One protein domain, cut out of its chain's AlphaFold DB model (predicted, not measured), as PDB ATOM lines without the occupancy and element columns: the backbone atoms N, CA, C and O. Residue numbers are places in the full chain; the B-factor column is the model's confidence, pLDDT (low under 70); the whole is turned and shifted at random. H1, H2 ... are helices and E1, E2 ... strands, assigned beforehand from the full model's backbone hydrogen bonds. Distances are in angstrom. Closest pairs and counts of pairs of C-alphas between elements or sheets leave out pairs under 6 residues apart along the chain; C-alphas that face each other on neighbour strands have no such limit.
ATOM      1  N   VAL A   4     -28.659  -6.251 -17.520       98.38
ATOM      2  CA  VAL A   4     -27.836  -7.331 -16.975       98.38
ATOM      3  C   VAL A   4     -27.489  -8.278 -18.111       98.38
ATOM      4  O   VAL A   4     -28.367  -8.930 -18.673       98.38
ATOM      5  N   ILE A   5     -26.205  -8.346 -18.447       98.38
ATOM      6  CA  ILE A   5     -25.662  -9.302 -19.412       98.38
ATOM      7  C   ILE A   5     -25.141 -10.496 -18.613       98.38
ATOM      8  O   ILE A   5     -24.345 -10.305 -17.693       98.38
ATOM      9  N   HIS A   6     -25.611 -11.705 -18.912       98.25
ATOM     10  CA  HIS A   6     -25.209 -12.912 -18.183       98.25
ATOM     11  C   HIS A   6     -25.299 -14.164 -19.059       98.25
ATOM     12  O   HIS A   6     -25.990 -14.163 -20.083       98.25
ATOM     13  N   ASP A   7     -24.617 -15.233 -18.653       97.44
ATOM     14  CA  ASP A   7     -24.718 -16.536 -19.297       97.44
ATOM     15  C   ASP A   7     -26.074 -17.205 -19.023       97.44
ATOM     16  O   ASP A   7     -26.709 -17.003 -17.984       97.44
ATOM     17  N   ASP A   8     -26.543 -17.995 -19.982       97.88
ATOM     18  CA  ASP A   8     -27.764 -18.785 -19.868       97.88
ATOM     19  C   ASP A   8     -27.500 -20.197 -20.397       97.88
ATOM     20  O   ASP A   8     -27.250 -20.418 -21.585       97.88
ATOM     21  N   VAL A   9     -27.527 -21.161 -19.482       97.06
ATOM     22  CA  VAL A   9     -27.238 -22.573 -19.761       97.06
ATOM     23  C   VAL A   9     -28.360 -23.272 -20.527       97.06
ATOM     24  O   VAL A   9     -28.134 -24.311 -21.146       97.06
ATOM     25  N   ASP A  10     -29.568 -22.705 -20.528       95.81
ATOM     26  CA  ASP A  10     -30.697 -23.244 -21.288       95.81
ATOM     27  C   ASP A  10     -30.688 -22.748 -22.748       95.81
ATOM     28  O   ASP A  10     -31.450 -23.235 -23.590       95.81
ATOM     29  N   LEU A  11     -29.809 -21.796 -23.085       97.81
ATOM     30  CA  LEU A  11     -29.576 -21.319 -24.445       97.81
ATOM     31  C   LEU A  11     -28.283 -21.916 -25.013       97.81
ATOM     32  O   LEU A  11     -27.236 -21.909 -24.377       97.81
ATOM     33  N   THR A  12     -28.335 -22.403 -26.251       97.44
ATOM     34  CA  THR A  12     -27.157 -22.927 -26.960       97.44
ATOM     35  C   THR A  12     -26.145 -21.823 -27.270       97.44
ATOM     36  O   THR A  12     -26.543 -20.688 -27.537       97.44
ATOM     37  N   LEU A  13     -24.854 -22.166 -27.336       97.50
ATOM     38  CA  LEU A  13     -23.806 -21.237 -27.768       97.50
ATOM     39  C   LEU A  13     -24.166 -20.571 -29.107       97.50
ATOM     40  O   LEU A  13     -24.535 -21.251 -30.064       97.50
ATOM     41  N   GLY A  14     -24.083 -19.239 -29.161       97.00
ATOM     42  CA  GLY A  14     -24.478 -18.429 -30.324       97.00
ATOM     43  C   GLY A  14     -25.900 -17.869 -30.254       97.00
ATOM     44  O   GLY A  14     -26.231 -16.945 -30.993       97.00
ATOM     45  N   LYS A  15     -26.742 -18.364 -29.344       98.62
ATOM     46  CA  LYS A  15     -28.095 -17.841 -29.149       98.62
ATOM     47  C   LYS A  15     -28.105 -16.801 -28.036       98.62
ATOM     48  O   LYS A  15     -27.791 -17.118 -26.893       98.62
ATOM     49  N   VAL A  16     -28.522 -15.581 -28.357       98.62
ATOM     50  CA  VAL A  16     -28.687 -14.488 -27.394       98.62
ATOM     51  C   VAL A  16     -30.158 -14.108 -27.313       98.62
ATOM     52  O   VAL A  16     -30.819 -13.939 -28.339       98.62
ATOM     53  N   ARG A  17     -30.699 -13.967 -26.102       98.50
ATOM     54  CA  ARG A  17     -32.090 -13.548 -25.895       98.50
ATOM     55  C   ARG A  17     -32.173 -12.321 -25.006       98.50
ATOM     56  O   ARG A  17     -31.610 -12.300 -23.918       98.50
ATOM     57  N   ILE A  18     -32.934 -11.336 -25.466       98.50
ATOM     58  CA  ILE A  18     -33.181 -10.084 -24.768       98.50
ATOM     59  C   ILE A  18     -34.629 -10.056 -24.294       98.50
ATOM     60  O   ILE A  18     -35.543 -10.257 -25.095       98.50
ATOM     61  N   ASN A  19     -34.837  -9.835 -22.998       98.00
ATOM     62  CA  ASN A  19     -36.168  -9.694 -22.407       98.00
ATOM     63  C   ASN A  19     -36.166  -8.744 -21.209       98.00
ATOM     64  O   ASN A  19     -35.144  -8.580 -20.538       98.00
ATOM     65  N   LEU A  20     -37.326  -8.159 -20.927       98.06
ATOM     66  CA  LEU A  20     -37.571  -7.383 -19.714       98.06
ATOM     67  C   LEU A  20     -38.239  -8.284 -18.672       98.06
ATOM     68  O   LEU A  20     -39.142  -9.050 -19.000       98.06
ATOM     69  N   GLY A  21     -37.827  -8.208 -17.406       97.25
ATOM     70  CA  GLY A  21     -38.515  -8.986 -16.372       97.25
ATOM     71  C   GLY A  21     -38.249 -10.495 -16.439       97.25
ATOM     72  O   GLY A  21     -37.387 -10.970 -17.184       97.25
ATOM     73  N   GLY A  22     -38.961 -11.249 -15.597       96.06
ATOM     74  CA  GLY A  22     -38.853 -12.706 -15.482       96.06
ATOM     75  C   GLY A  22     -38.090 -13.202 -14.250       96.06
ATOM     76  O   GLY A  22     -37.538 -12.430 -13.463       96.06
ATOM     77  N   THR A  23     -38.022 -14.522 -14.095       96.69
ATOM     78  CA  THR A  23     -37.373 -15.173 -12.946       96.69
ATOM     79  C   THR A  23     -35.866 -15.330 -13.156       96.69
ATOM     80  O   THR A  23     -35.345 -15.094 -14.249       96.69
ATOM     81  N   SER A  24     -35.138 -15.733 -12.115       96.88
ATOM     82  CA  SER A  24     -33.709 -16.043 -12.224       96.88
ATOM     83  C   SER A  24     -33.412 -17.299 -13.040       96.88
ATOM     84  O   SER A  24     -32.268 -17.493 -13.434       96.88
ATOM     85  N   ALA A  25     -34.409 -18.165 -13.262       94.56
ATOM     86  CA  ALA A  25     -34.235 -19.496 -13.850       94.56
ATOM     87  C   ALA A  25     -33.094 -20.310 -13.193       94.56
ATOM     88  O   ALA A  25     -32.441 -21.124 -13.835       94.56
ATOM     89  N   GLY A  26     -32.831 -20.077 -11.901       94.62
ATOM     90  CA  GLY A  26     -31.742 -20.725 -11.163       94.62
ATOM     91  C   GLY A  26     -30.367 -20.057 -11.305       94.62
ATOM     92  O   GLY A  26     -29.424 -20.478 -10.633       94.62
ATOM     93  N   HIS A  27     -30.228 -18.993 -12.104       97.56
ATOM     94  CA  HIS A  27     -28.983 -18.233 -12.211       97.56
ATOM     95  C   HIS A  27     -28.738 -17.409 -10.934       97.56
ATOM     96  O   HIS A  27     -29.386 -16.387 -10.688       97.56
ATOM     97  N   LYS A  28     -27.763 -17.834 -10.120       97.50
ATOM     98  CA  LYS A  28     -27.500 -17.287  -8.771       97.50
ATOM     99  C   LYS A  28     -27.208 -15.782  -8.761       97.50
ATOM    100  O   LYS A  28     -27.654 -15.082  -7.857       97.50
ATOM    101  N   GLY A  29     -26.509 -15.269  -9.774       97.88
ATOM    102  CA  GLY A  29     -26.248 -13.830  -9.892       97.88
ATOM    103  C   GLY A  29     -27.511 -13.018 -10.191       97.88
ATOM    104  O   GLY A  29     -27.698 -11.935  -9.649       97.88
ATOM    105  N   VAL A  30     -28.426 -13.572 -10.991       98.31
ATOM    106  CA  VAL A  30     -29.685 -12.900 -11.354       98.31
ATOM    107  C   VAL A  30     -30.648 -12.968 -10.176       98.31
ATOM    108  O   VAL A  30     -31.289 -11.972  -9.871       98.31
ATOM    109  N   GLU A  31     -30.690 -14.097  -9.468       98.56
ATOM    110  CA  GLU A  31     -31.424 -14.242  -8.208       98.56
ATOM    111  C   GLU A  31     -31.001 -13.174  -7.190       98.56
ATOM    112  O   GLU A  31     -31.847 -12.473  -6.642       98.56
ATOM    113  N   SER A  32     -29.691 -12.971  -7.007       98.69
ATOM    114  CA  SER A  32     -29.174 -11.933  -6.110       98.69
ATOM    115  C   SER A  32     -29.599 -10.521  -6.527       98.69
ATOM    116  O   SER A  32     -29.897  -9.699  -5.662       98.69
ATOM    117  N   ILE A  33     -29.624 -10.219  -7.830       98.56
ATOM    118  CA  ILE A  33     -30.068  -8.913  -8.339       98.56
ATOM    119  C   ILE A  33     -31.573  -8.740  -8.104       98.56
ATOM    120  O   ILE A  33     -31.988  -7.706  -7.582       98.56
ATOM    121  N   ILE A  34     -32.386  -9.756  -8.411       98.50
ATOM    122  CA  ILE A  34     -33.840  -9.732  -8.185       98.50
ATOM    123  C   ILE A  34     -34.155  -9.475  -6.709       98.50
ATOM    124  O   ILE A  34     -35.005  -8.642  -6.401       98.50
ATOM    125  N   GLN A  35     -33.450 -10.136  -5.790       98.50
ATOM    126  CA  GLN A  35     -33.629  -9.931  -4.350       98.50
ATOM    127  C   GLN A  35     -33.266  -8.508  -3.901       98.50
ATOM    128  O   GLN A  35     -33.864  -7.995  -2.958       98.50
ATOM    129  N   ALA A  36     -32.300  -7.867  -4.564       98.31
ATOM    130  CA  ALA A  36     -31.831  -6.534  -4.202       98.31
ATOM    131  C   ALA A  36     -32.710  -5.403  -4.761       98.31
ATOM    132  O   ALA A  36     -32.935  -4.411  -4.071       98.31
ATOM    133  N   ILE A  37     -33.170  -5.522  -6.011       97.81
ATOM    134  CA  ILE A  37     -33.799  -4.407  -6.746       97.81
ATOM    135  C   ILE A  37     -35.103  -4.776  -7.470       97.81
ATOM    136  O   ILE A  37     -35.684  -3.938  -8.159       97.81
ATOM    137  N   GLY A  38     -35.587  -6.009  -7.316       97.94
ATOM    138  CA  GLY A  38     -36.735  -6.536  -8.049       97.94
ATOM    139  C   GLY A  38     -36.377  -7.039  -9.450       97.94
ATOM    140  O   GLY A  38     -35.241  -6.959  -9.907       97.94
ATOM    141  N   GLU A  39     -37.366  -7.590 -10.151       97.69
ATOM    142  CA  GLU A  39     -37.171  -8.271 -11.441       97.69
ATOM    143  C   GLU A  39     -37.250  -7.361 -12.675       97.69
ATOM    144  O   GLU A  39     -36.925  -7.804 -13.777       97.69
ATOM    145  N   GLN A  40     -37.671  -6.105 -12.515       97.69
ATOM    146  CA  GLN A  40     -37.987  -5.175 -13.608       97.69
ATOM    147  C   GLN A  40     -36.728  -4.525 -14.214       97.69
ATOM    148  O   GLN A  40     -36.556  -3.308 -14.204       97.69
ATOM    149  N   PHE A  41     -35.835  -5.360 -14.748       98.25
ATOM    150  CA  PHE A  41     -34.630  -4.969 -15.477       98.25
ATOM    151  C   PHE A  41     -34.478  -5.775 -16.771       98.25
ATOM    152  O   PHE A  41     -35.017  -6.881 -16.910       98.25
ATOM    153  N   TRP A  42     -33.746  -5.204 -17.727       98.44
ATOM    154  CA  TRP A  42     -33.442  -5.854 -18.997       98.44
ATOM    155  C   TRP A  42     -32.373  -6.918 -18.811       98.44
ATOM    156  O   TRP A  42     -31.368  -6.696 -18.137       98.44
ATOM    157  N   ARG A  43     -32.572  -8.066 -19.446       98.44
ATOM    158  CA  ARG A  43     -31.625  -9.178 -19.464       98.44
ATOM    159  C   ARG A  43     -31.161  -9.424 -20.881       98.44
ATOM    160  O   ARG A  43     -31.994  -9.592 -21.766       98.44
ATOM    161  N   ILE A  44     -29.849  -9.482 -21.068       98.50
ATOM    162  CA  ILE A  44     -29.192  -9.902 -22.304       98.50
ATOM    163  C   ILE A  44     -28.542 -11.250 -21.995       98.50
ATOM    164  O   ILE A  44     -27.473 -11.328 -21.394       98.50
ATOM    165  N   ARG A  45     -29.256 -12.317 -22.340       98.56
ATOM    166  CA  ARG A  45     -28.927 -13.694 -21.968       98.56
ATOM    167  C   ARG A  45     -28.099 -14.335 -23.060       98.56
ATOM    168  O   ARG A  45     -28.605 -14.505 -24.168       98.56
ATOM    169  N   VAL A  46     -26.850 -14.663 -22.758       98.56
ATOM    170  CA  VAL A  46     -25.883 -15.212 -23.711       98.56
ATOM    171  C   VAL A  46     -25.804 -16.722 -23.531       98.56
ATOM    172  O   VAL A  46     -25.415 -17.205 -22.474       98.56
ATOM    173  N   GLY A  47     -26.178 -17.477 -24.560       98.12
ATOM    174  CA  GLY A  47     -26.175 -18.930 -24.484       98.12
ATOM    175  C   GLY A  47     -24.781 -19.515 -24.320       98.12
ATOM    176  O   GLY A  47     -23.876 -19.204 -25.093       98.12
ATOM    177  N   VAL A  48     -24.634 -20.395 -23.331       97.12
ATOM    178  CA  VAL A  48     -23.412 -21.183 -23.075       97.12
ATOM    179  C   VAL A  48     -23.672 -22.692 -23.126       97.12
ATOM    180  O   VAL A  48     -22.757 -23.501 -22.981       97.12
ATOM    181  N   GLY A  49     -24.922 -23.082 -23.370       96.00
ATOM    182  CA  GLY A  49     -25.379 -24.462 -23.378       96.00
ATOM    183  C   GLY A  49     -25.300 -25.129 -22.006       96.00
ATOM    184  O   GLY A  49     -24.926 -24.531 -20.999       96.00
ATOM    185  N   ARG A  50     -25.638 -26.416 -21.991       95.31
ATOM    186  CA  ARG A  50     -25.549 -27.284 -20.818       95.31
ATOM    187  C   ARG A  50     -24.990 -28.635 -21.245       95.31
ATOM    188  O   ARG A  50     -25.317 -29.142 -22.316       95.31
ATOM    189  N   SER A  51     -24.179 -29.235 -20.383       94.69
ATOM    190  CA  SER A  51     -23.774 -30.634 -20.510       94.69
ATOM    191  C   SER A  51     -24.778 -31.549 -19.815       94.69
ATOM    192  O   SER A  51     -25.204 -31.277 -18.699       94.69
ATOM    193  N   GLU A  52     -25.115 -32.677 -20.439       95.00
ATOM    194  CA  GLU A  52     -25.915 -33.730 -19.791       95.00
ATOM    195  C   GLU A  52     -25.105 -34.546 -18.771       95.00
ATOM    196  O   GLU A  52     -25.670 -35.301 -17.983       95.00
ATOM    197  N   ARG A  53     -23.770 -34.435 -18.804       96.38
ATOM    198  CA  ARG A  53     -22.856 -35.262 -17.999       96.38
ATOM    199  C   ARG A  53     -22.207 -34.512 -16.842       96.38
ATOM    200  O   ARG A  53     -21.705 -35.155 -15.927       96.38
ATOM    201  N   ILE A  54     -22.166 -33.186 -16.916       96.38
ATOM    202  CA  ILE A  54     -21.476 -32.305 -15.968       96.38
ATOM    203  C   ILE A  54     -22.541 -31.464 -15.272       96.38
ATOM    204  O   ILE A  54     -23.504 -31.044 -15.917       96.38
ATOM    205  N   SER A  55     -22.400 -31.236 -13.965       96.56
ATOM    206  CA  SER A  55     -23.361 -30.396 -13.248       96.56
ATOM    207  C   SER A  55     -23.341 -28.968 -13.800       96.56
ATOM    208  O   SER A  55     -22.336 -28.508 -14.339       96.56
ATOM    209  N   THR A  56     -24.453 -28.243 -13.660       95.12
ATOM    210  CA  THR A  56     -24.530 -26.851 -14.136       95.12
ATOM    211  C   THR A  56     -23.456 -25.985 -13.468       95.12
ATOM    212  O   THR A  56     -22.842 -25.159 -14.130       95.12
ATOM    213  N   GLU A  57     -23.196 -26.200 -12.177       95.19
ATOM    214  CA  GLU A  57     -22.204 -25.456 -11.396       95.19
ATOM    215  C   GLU A  57     -20.778 -25.680 -11.888       95.19
ATOM    216  O   GLU A  57     -19.997 -24.737 -11.921       95.19
ATOM    217  N   GLU A  58     -20.433 -26.914 -12.255       96.81
ATOM    218  CA  GLU A  58     -19.117 -27.214 -12.812       96.81
ATOM    219  C   GLU A  58     -19.009 -26.689 -14.248       96.81
ATOM    220  O   GLU A  58     -18.019 -26.046 -14.584       96.81
ATOM    221  N   TRP A  59     -20.055 -26.867 -15.064       96.25
ATOM    222  CA  TRP A  59     -20.087 -26.436 -16.463       96.25
ATOM    223  C   TRP A  59     -19.800 -24.940 -16.634       96.25
ATOM    224  O   TRP A  59     -18.936 -24.573 -17.426       96.25
ATOM    225  N   VAL A  60     -20.467 -24.077 -15.860       96.06
ATOM    226  CA  VAL A  60     -20.295 -22.612 -15.964       96.06
ATOM    227  C   VAL A  60     -18.929 -22.116 -15.474       96.06
ATOM    228  O   VAL A  60     -18.562 -20.972 -15.729       96.06
ATOM    229  N   LEU A  61     -18.166 -22.956 -14.769       96.56
ATOM    230  CA  LEU A  61     -16.811 -22.646 -14.304       96.56
ATOM    231  C   LEU A  61     -15.722 -23.176 -15.250       96.56
ATOM    232  O   LEU A  61     -14.539 -22.893 -15.046       96.56
ATOM    233  N   MET A  62     -16.092 -23.955 -16.267       96.81
ATOM    234  CA  MET A  62     -15.152 -24.478 -17.252       96.81
ATOM    235  C   MET A  62     -14.784 -23.424 -18.297       96.81
ATOM    236  O   MET A  62     -15.558 -22.536 -18.641       96.81
ATOM    237  N   ASN A  63     -13.586 -23.568 -18.862       96.69
ATOM    238  CA  ASN A  63     -13.200 -22.794 -20.034       96.69
ATOM    239  C   ASN A  63     -13.900 -23.332 -21.286       96.69
ATOM    240  O   ASN A  63     -14.020 -24.547 -21.460       96.69
ATOM    241  N   PHE A  64     -14.238 -22.428 -22.207       95.94
ATOM    242  CA  PHE A  64     -14.626 -22.791 -23.568       95.94
ATOM    243  C   PHE A  64     -13.522 -23.586 -24.278       95.94
ATOM    244  O   PHE A  64     -12.320 -23.362 -24.079       95.94
ATOM    245  N   ALA A  65     -13.926 -24.495 -25.159       95.62
ATOM    246  CA  ALA A  65     -13.013 -25.230 -26.015       95.62
ATOM    247  C   ALA A  65     -12.354 -24.296 -27.044       95.62
ATOM    248  O   ALA A  65     -12.927 -23.309 -27.502       95.62
ATOM    249  N   LYS A  66     -11.149 -24.656 -27.507       96.31
ATOM    250  CA  LYS A  66     -10.439 -23.886 -28.551       96.31
ATOM    251  C   LYS A  66     -11.244 -23.745 -29.847       96.31
ATOM    252  O   LYS A  66     -11.108 -22.751 -30.552       96.31
ATOM    253  N   SER A  67     -12.074 -24.737 -30.169       95.94
ATOM    254  CA  SER A  67     -12.976 -24.703 -31.325       95.94
ATOM    255  C   SER A  67     -14.079 -23.652 -31.191       95.94
ATOM    256  O   SER A  67     -14.607 -23.195 -32.199       95.94
ATOM    257  N   GLU A  68     -14.420 -23.259 -29.966       96.25
ATOM    258  CA  GLU A  68     -15.489 -22.306 -29.670       96.25
ATOM    259  C   GLU A  68     -14.978 -20.865 -29.630       96.25
ATOM    260  O   GLU A  68     -15.767 -19.941 -29.775       96.25
ATOM    261  N   THR A  69     -13.663 -20.645 -29.509       95.69
ATOM    262  CA  THR A  69     -13.069 -19.306 -29.359       95.69
ATOM    263  C   THR A  69     -13.459 -18.347 -30.484       95.69
ATOM    264  O   THR A  69     -13.769 -17.190 -30.217       95.69
ATOM    265  N   LYS A  70     -13.491 -18.819 -31.740       97.25
ATOM    266  CA  LYS A  70     -13.929 -17.983 -32.868       97.25
ATOM    267  C   LYS A  70     -15.393 -17.568 -32.708       97.25
ATOM    268  O   LYS A  70     -15.719 -16.401 -32.873       97.25
ATOM    269  N   LYS A  71     -16.255 -18.523 -32.351       97.25
ATOM    270  CA  LYS A  71     -17.682 -18.269 -32.155       97.25
ATOM    271  C   LYS A  71     -17.926 -17.328 -30.978       97.25
ATOM    272  O   LYS A  71     -18.773 -16.453 -31.061       97.25
ATOM    273  N   LEU A  72     -17.153 -17.480 -29.906       97.31
ATOM    274  CA  LEU A  72     -17.211 -16.610 -28.739       97.31
ATOM    275  C   LEU A  72     -16.860 -15.161 -29.096       97.31
ATOM    276  O   LEU A  72     -17.554 -14.257 -28.646       97.31
ATOM    277  N   ALA A  73     -15.842 -14.941 -29.934       98.00
ATOM    278  CA  ALA A  73     -15.514 -13.606 -30.429       98.00
ATOM    279  C   ALA A  73     -16.680 -12.995 -31.227       98.00
ATOM    280  O   ALA A  73     -17.104 -11.888 -30.917       98.00
ATOM    281  N   GLU A  74     -17.273 -13.753 -32.157       98.38
ATOM    282  CA  GLU A  74     -18.450 -13.308 -32.928       98.38
ATOM    283  C   GLU A  74     -19.637 -12.946 -32.015       98.38
ATOM    284  O   GLU A  74     -20.336 -11.959 -32.253       98.38
ATOM    285  N   ILE A  75     -19.863 -13.724 -30.948       98.38
ATOM    286  CA  ILE A  75     -20.917 -13.453 -29.962       98.38
ATOM    287  C   ILE A  75     -20.638 -12.155 -29.208       98.38
ATOM    288  O   ILE A  75     -21.544 -11.336 -29.065       98.38
ATOM    289  N   ILE A  76     -19.410 -11.971 -28.724       98.06
ATOM    290  CA  ILE A  76     -19.016 -10.775 -27.973       98.06
ATOM    291  C   ILE A  76     -19.161  -9.526 -28.843       98.06
ATOM    292  O   ILE A  76     -19.738  -8.545 -28.373       98.06
ATOM    293  N   ASP A  77     -18.711  -9.574 -30.098       98.50
ATOM    294  CA  ASP A  77     -18.848  -8.459 -31.040       98.50
ATOM    295  C   ASP A  77     -20.331  -8.139 -31.275       98.50
ATOM    296  O   ASP A  77     -20.768  -7.010 -31.063       98.50
ATOM    297  N   THR A  78     -21.144  -9.159 -31.573       98.31
ATOM    298  CA  THR A  78     -22.583  -8.985 -31.833       98.31
ATOM    299  C   THR A  78     -23.330  -8.403 -30.630       98.31
ATOM    300  O   THR A  78     -24.183  -7.527 -30.780       98.31
ATOM    301  N   VAL A  79     -23.039  -8.885 -29.417       98.25
ATOM    302  CA  VAL A  79     -23.664  -8.374 -28.187       98.25
ATOM    303  C   VAL A  79     -23.213  -6.943 -27.906       98.25
ATOM    304  O   VAL A  79     -24.032  -6.127 -27.483       98.25
ATOM    305  N   SER A  80     -21.942  -6.626 -28.154       98.25
ATOM    306  CA  SER A  80     -21.402  -5.276 -27.964       98.25
ATOM    307  C   SER A  80     -22.069  -4.279 -28.909       98.25
ATOM    308  O   SER A  80     -22.551  -3.242 -28.452       98.25
ATOM    309  N   ASP A  81     -22.184  -4.626 -30.191       98.12
ATOM    310  CA  ASP A  81     -22.859  -3.802 -31.197       98.12
ATOM    311  C   ASP A  81     -24.335  -3.589 -30.847       98.12
ATOM    312  O   ASP A  81     -24.816  -2.455 -30.840       98.12
ATOM    313  N   PHE A  82     -25.036  -4.656 -30.448       97.44
ATOM    314  CA  PHE A  82     -26.428  -4.560 -30.005       97.44
ATOM    315  C   PHE A  82     -26.602  -3.616 -28.807       97.44
ATOM    316  O   PHE A  82     -27.559  -2.839 -28.763       97.44
ATOM    317  N   VAL A  83     -25.702  -3.685 -27.820       97.75
ATOM    318  CA  VAL A  83     -25.737  -2.794 -26.654       97.75
ATOM    319  C   VAL A  83     -25.548  -1.345 -27.095       97.75
ATOM    320  O   VAL A  83     -26.313  -0.487 -26.660       97.75
ATOM    321  N   LEU A  84     -24.585  -1.067 -27.978       97.81
ATOM    322  CA  LEU A  84     -24.330   0.282 -28.490       97.81
ATOM    323  C   LEU A  84     -25.521   0.846 -29.274       97.81
ATOM    324  O   LEU A  84     -25.933   1.976 -29.015       97.81
ATOM    325  N   GLU A  85     -26.111   0.062 -30.177       97.31
ATOM    326  CA  GLU A  85     -27.317   0.442 -30.928       97.31
ATOM    327  C   GLU A  85     -28.490   0.718 -29.977       97.31
ATOM    328  O   GLU A  85     -29.135   1.766 -30.048       97.31
ATOM    329  N   SER A  86     -28.706  -0.170 -29.003       97.44
ATOM    330  CA  SER A  86     -29.792  -0.047 -28.024       97.44
ATOM    331  C   SER A  86     -29.670   1.190 -27.134       97.44
ATOM    332  O   SER A  86     -30.683   1.673 -26.628       97.44
ATOM    333  N   LEU A  87     -28.457   1.707 -26.903       96.56
ATOM    334  CA  LEU A  87     -28.256   2.941 -26.131       96.56
ATOM    335  C   LEU A  87     -28.759   4.182 -26.880       96.56
ATOM    336  O   LEU A  87     -29.090   5.179 -26.241       96.56
ATOM    337  N   VAL A  88     -28.814   4.126 -28.213       97.19
ATOM    338  CA  VAL A  88     -29.290   5.221 -29.068       97.19
ATOM    339  C   VAL A  88     -30.766   5.041 -29.412       97.19
ATOM    340  O   VAL A  88     -31.543   5.988 -29.311       97.19
ATOM    341  N   GLU A  89     -31.158   3.831 -29.806       96.44
ATOM    342  CA  GLU A  89     -32.492   3.545 -30.347       96.44
ATOM    343  C   GLU A  89     -33.499   3.062 -29.294       96.44
ATOM    344  O   GLU A  89     -34.707   3.055 -29.535       96.44
ATOM    345  N   GLY A  90     -33.015   2.688 -28.109       96.62
ATOM    346  CA  GLY A  90     -33.798   2.021 -27.079       96.62
ATOM    347  C   GLY A  90     -33.761   0.499 -27.219       96.62
ATOM    348  O   GLY A  90     -33.813  -0.073 -28.308       96.62
ATOM    349  N   ILE A  91     -33.688  -0.180 -26.077       97.50
ATOM    350  CA  ILE A  91     -33.663  -1.641 -26.002       97.50
ATOM    351  C   ILE A  91     -35.062  -2.239 -26.230       97.50
ATOM    352  O   ILE A  91     -36.076  -1.707 -25.773       97.50
ATOM    353  N   LYS A  92     -35.111  -3.378 -26.928       96.25
ATOM    354  CA  LYS A  92     -36.335  -4.126 -27.242       96.25
ATOM    355  C   LYS A  92     -36.137  -5.622 -27.028       96.25
ATOM    356  O   LYS A  92     -35.023  -6.134 -27.132       96.25
ATOM    357  N   GLU A  93     -37.228  -6.328 -26.745       97.69
ATOM    358  CA  GLU A  93     -37.194  -7.786 -26.670       97.69
ATOM    359  C   GLU A  93     -36.899  -8.377 -28.045       97.69
ATOM    360  O   GLU A  93     -37.579  -8.065 -29.023       97.69
ATOM    361  N   GLN A  94     -35.895  -9.245 -28.123       97.31
ATOM    362  CA  GLN A  94     -35.541  -9.928 -29.363       97.31
ATOM    363  C   GLN A  94     -34.676 -11.160 -29.100       97.31
ATOM    364  O   GLN A  94     -34.198 -11.403 -27.992       97.31
ATOM    365  N   THR A  95     -34.484 -11.967 -30.137       98.31
ATOM    366  CA  THR A  95     -33.521 -13.072 -30.140       98.31
ATOM    367  C   THR A  95     -32.537 -12.843 -31.271       98.31
ATOM    368  O   THR A  95     -32.951 -12.588 -32.398       98.31
ATOM    369  N   ILE A  96     -31.252 -12.958 -30.964       97.94
ATOM    370  CA  ILE A  96     -30.158 -12.856 -31.923       97.94
ATOM    371  C   ILE A  96     -29.539 -14.248 -32.037       97.94
ATOM    372  O   ILE A  96     -29.250 -14.890 -31.026       97.94
ATOM    373  N   ASN A  97     -29.370 -14.727 -33.267       97.62
ATOM    374  CA  ASN A  97     -28.611 -15.941 -33.544       97.62
ATOM    375  C   ASN A  97     -27.337 -15.509 -34.252       97.62
ATOM    376  O   ASN A  97     -27.400 -14.999 -35.370       97.62
ATOM    377  N   VAL A  98     -26.221 -15.686 -33.560       94.00
ATOM    378  CA  VAL A  98     -24.874 -15.483 -34.086       94.00
ATOM    379  C   VAL A  98     -24.478 -16.723 -34.850       94.00
ATOM    380  O   VAL A  98     -24.693 -17.845 -34.335       94.00
TER     381      VAL A  98
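This is residues 4 to 98 of the 98 residues of the protein "Peptidyl-tRNA hydrolase" of Candidatus Berkelbacteria bacterium (UniProt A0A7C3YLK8). What does the whole look like? A small twisted sheet of four strands has one long helix, H3, over one of its faces, while the shorter H1 sits beyond the edge strand E1 and only grazes the sheet. The tiny helix H2 lies out past the ends of E1 and E3, on the way from E3 to H3, and residues 84 to 90, of which 84 to 89 belong to H3, stick out free. What is it built of, and how large is it? The printed part has 95 residues with three named helices and four named strands, E1 E2 H1 E3 H2 H3 E4 along the chain; the class is mixed, helices and strands, and the sheet is mixed too, in the order E1, E3, E2, E4. The whole is compact, with a radius of gyration of the C-alphas of 13.8 A, and flat, spanning 37 by 30 by 16 A.

How do the strands pair, beginning from the first residue? E1, residues 4 to 8, is an edge strand and runs parallel to E3, residues 42 to 47, at 30 degrees between their directions, with N 4 and O 42 2.8 A apart and N 44 and O 4 2.9 A apart, within hydrogen-bond range. E2, residues 15 to 20, is antiparallel to E3 at 163 degrees, with N 45 and O 17 at 2.8 A. E4, residues 94 to 97, is the other edge strand, antiparallel to E2 at 170 degrees, with N 18 and O 94 at 2.8 A. Where do the helices stand? H1, residues 28 to 37, is near E1 and only grazes the sheet with its residues 29 to 33; H2, residues 56 to 59, is not on the sheet and is apart from H1. H3, residues 69 to 89, is on the sheet at a height of 8.1 A, over E2, and the closest C-alphas of these two, those of Val 16 and Val 79, are 8.0 A apart. On the local plane H3 and E2 stand at 28 degrees, only just along the strands. What larger units appear? The sheet and H3 make two layers, a helix on one face of a sheet. E3, H2, H3 and E4 form a split strand-helix-strand unit, two strands running the same way with helices between them in the chain and E2 between them in the sheet, and its crossover is left-handed. How complete are the helix backbones? Every O i to N i+4 pair in H1 is within hydrogen-bond range and 16 of 17 are in H3, while H2 is too short for such a pair.

Where do the strands run? E1 begins at C-alpha 4, (-27.836, -7.331, -16.975), and is 11.8 A long from first to last C-alpha. E2 measures 17.0 A and E3 15.9 A; E4 measures 10.1 A and ends at C-alpha 97, (-28.611, -15.941, -33.544). Where do the helices run? H1 measures 14.5 A and H2 5.0 A. H3 measures 30.0 A, from C-alpha 69 at (-13.069, -19.306, -29.359) to C-alpha 89.

How far does it reach? The two C-alphas farthest apart, those of Arg 53 and Val 88, are 42.5 A apart. Is the printed part whole, and how long are its links? It runs from residue 4 to residue 98, the chain's last, without a cut. The links H1 to E3 and H3 to E4 are tight, the others are short, and no link is long. How twisted is the sheet, and how sure is the model? The sheet is only just strongly twisted, its C-alphas lying up to 4.2 A off the best plane. The mean pLDDT of the printed part is 97.3, and no printed residue is under 70.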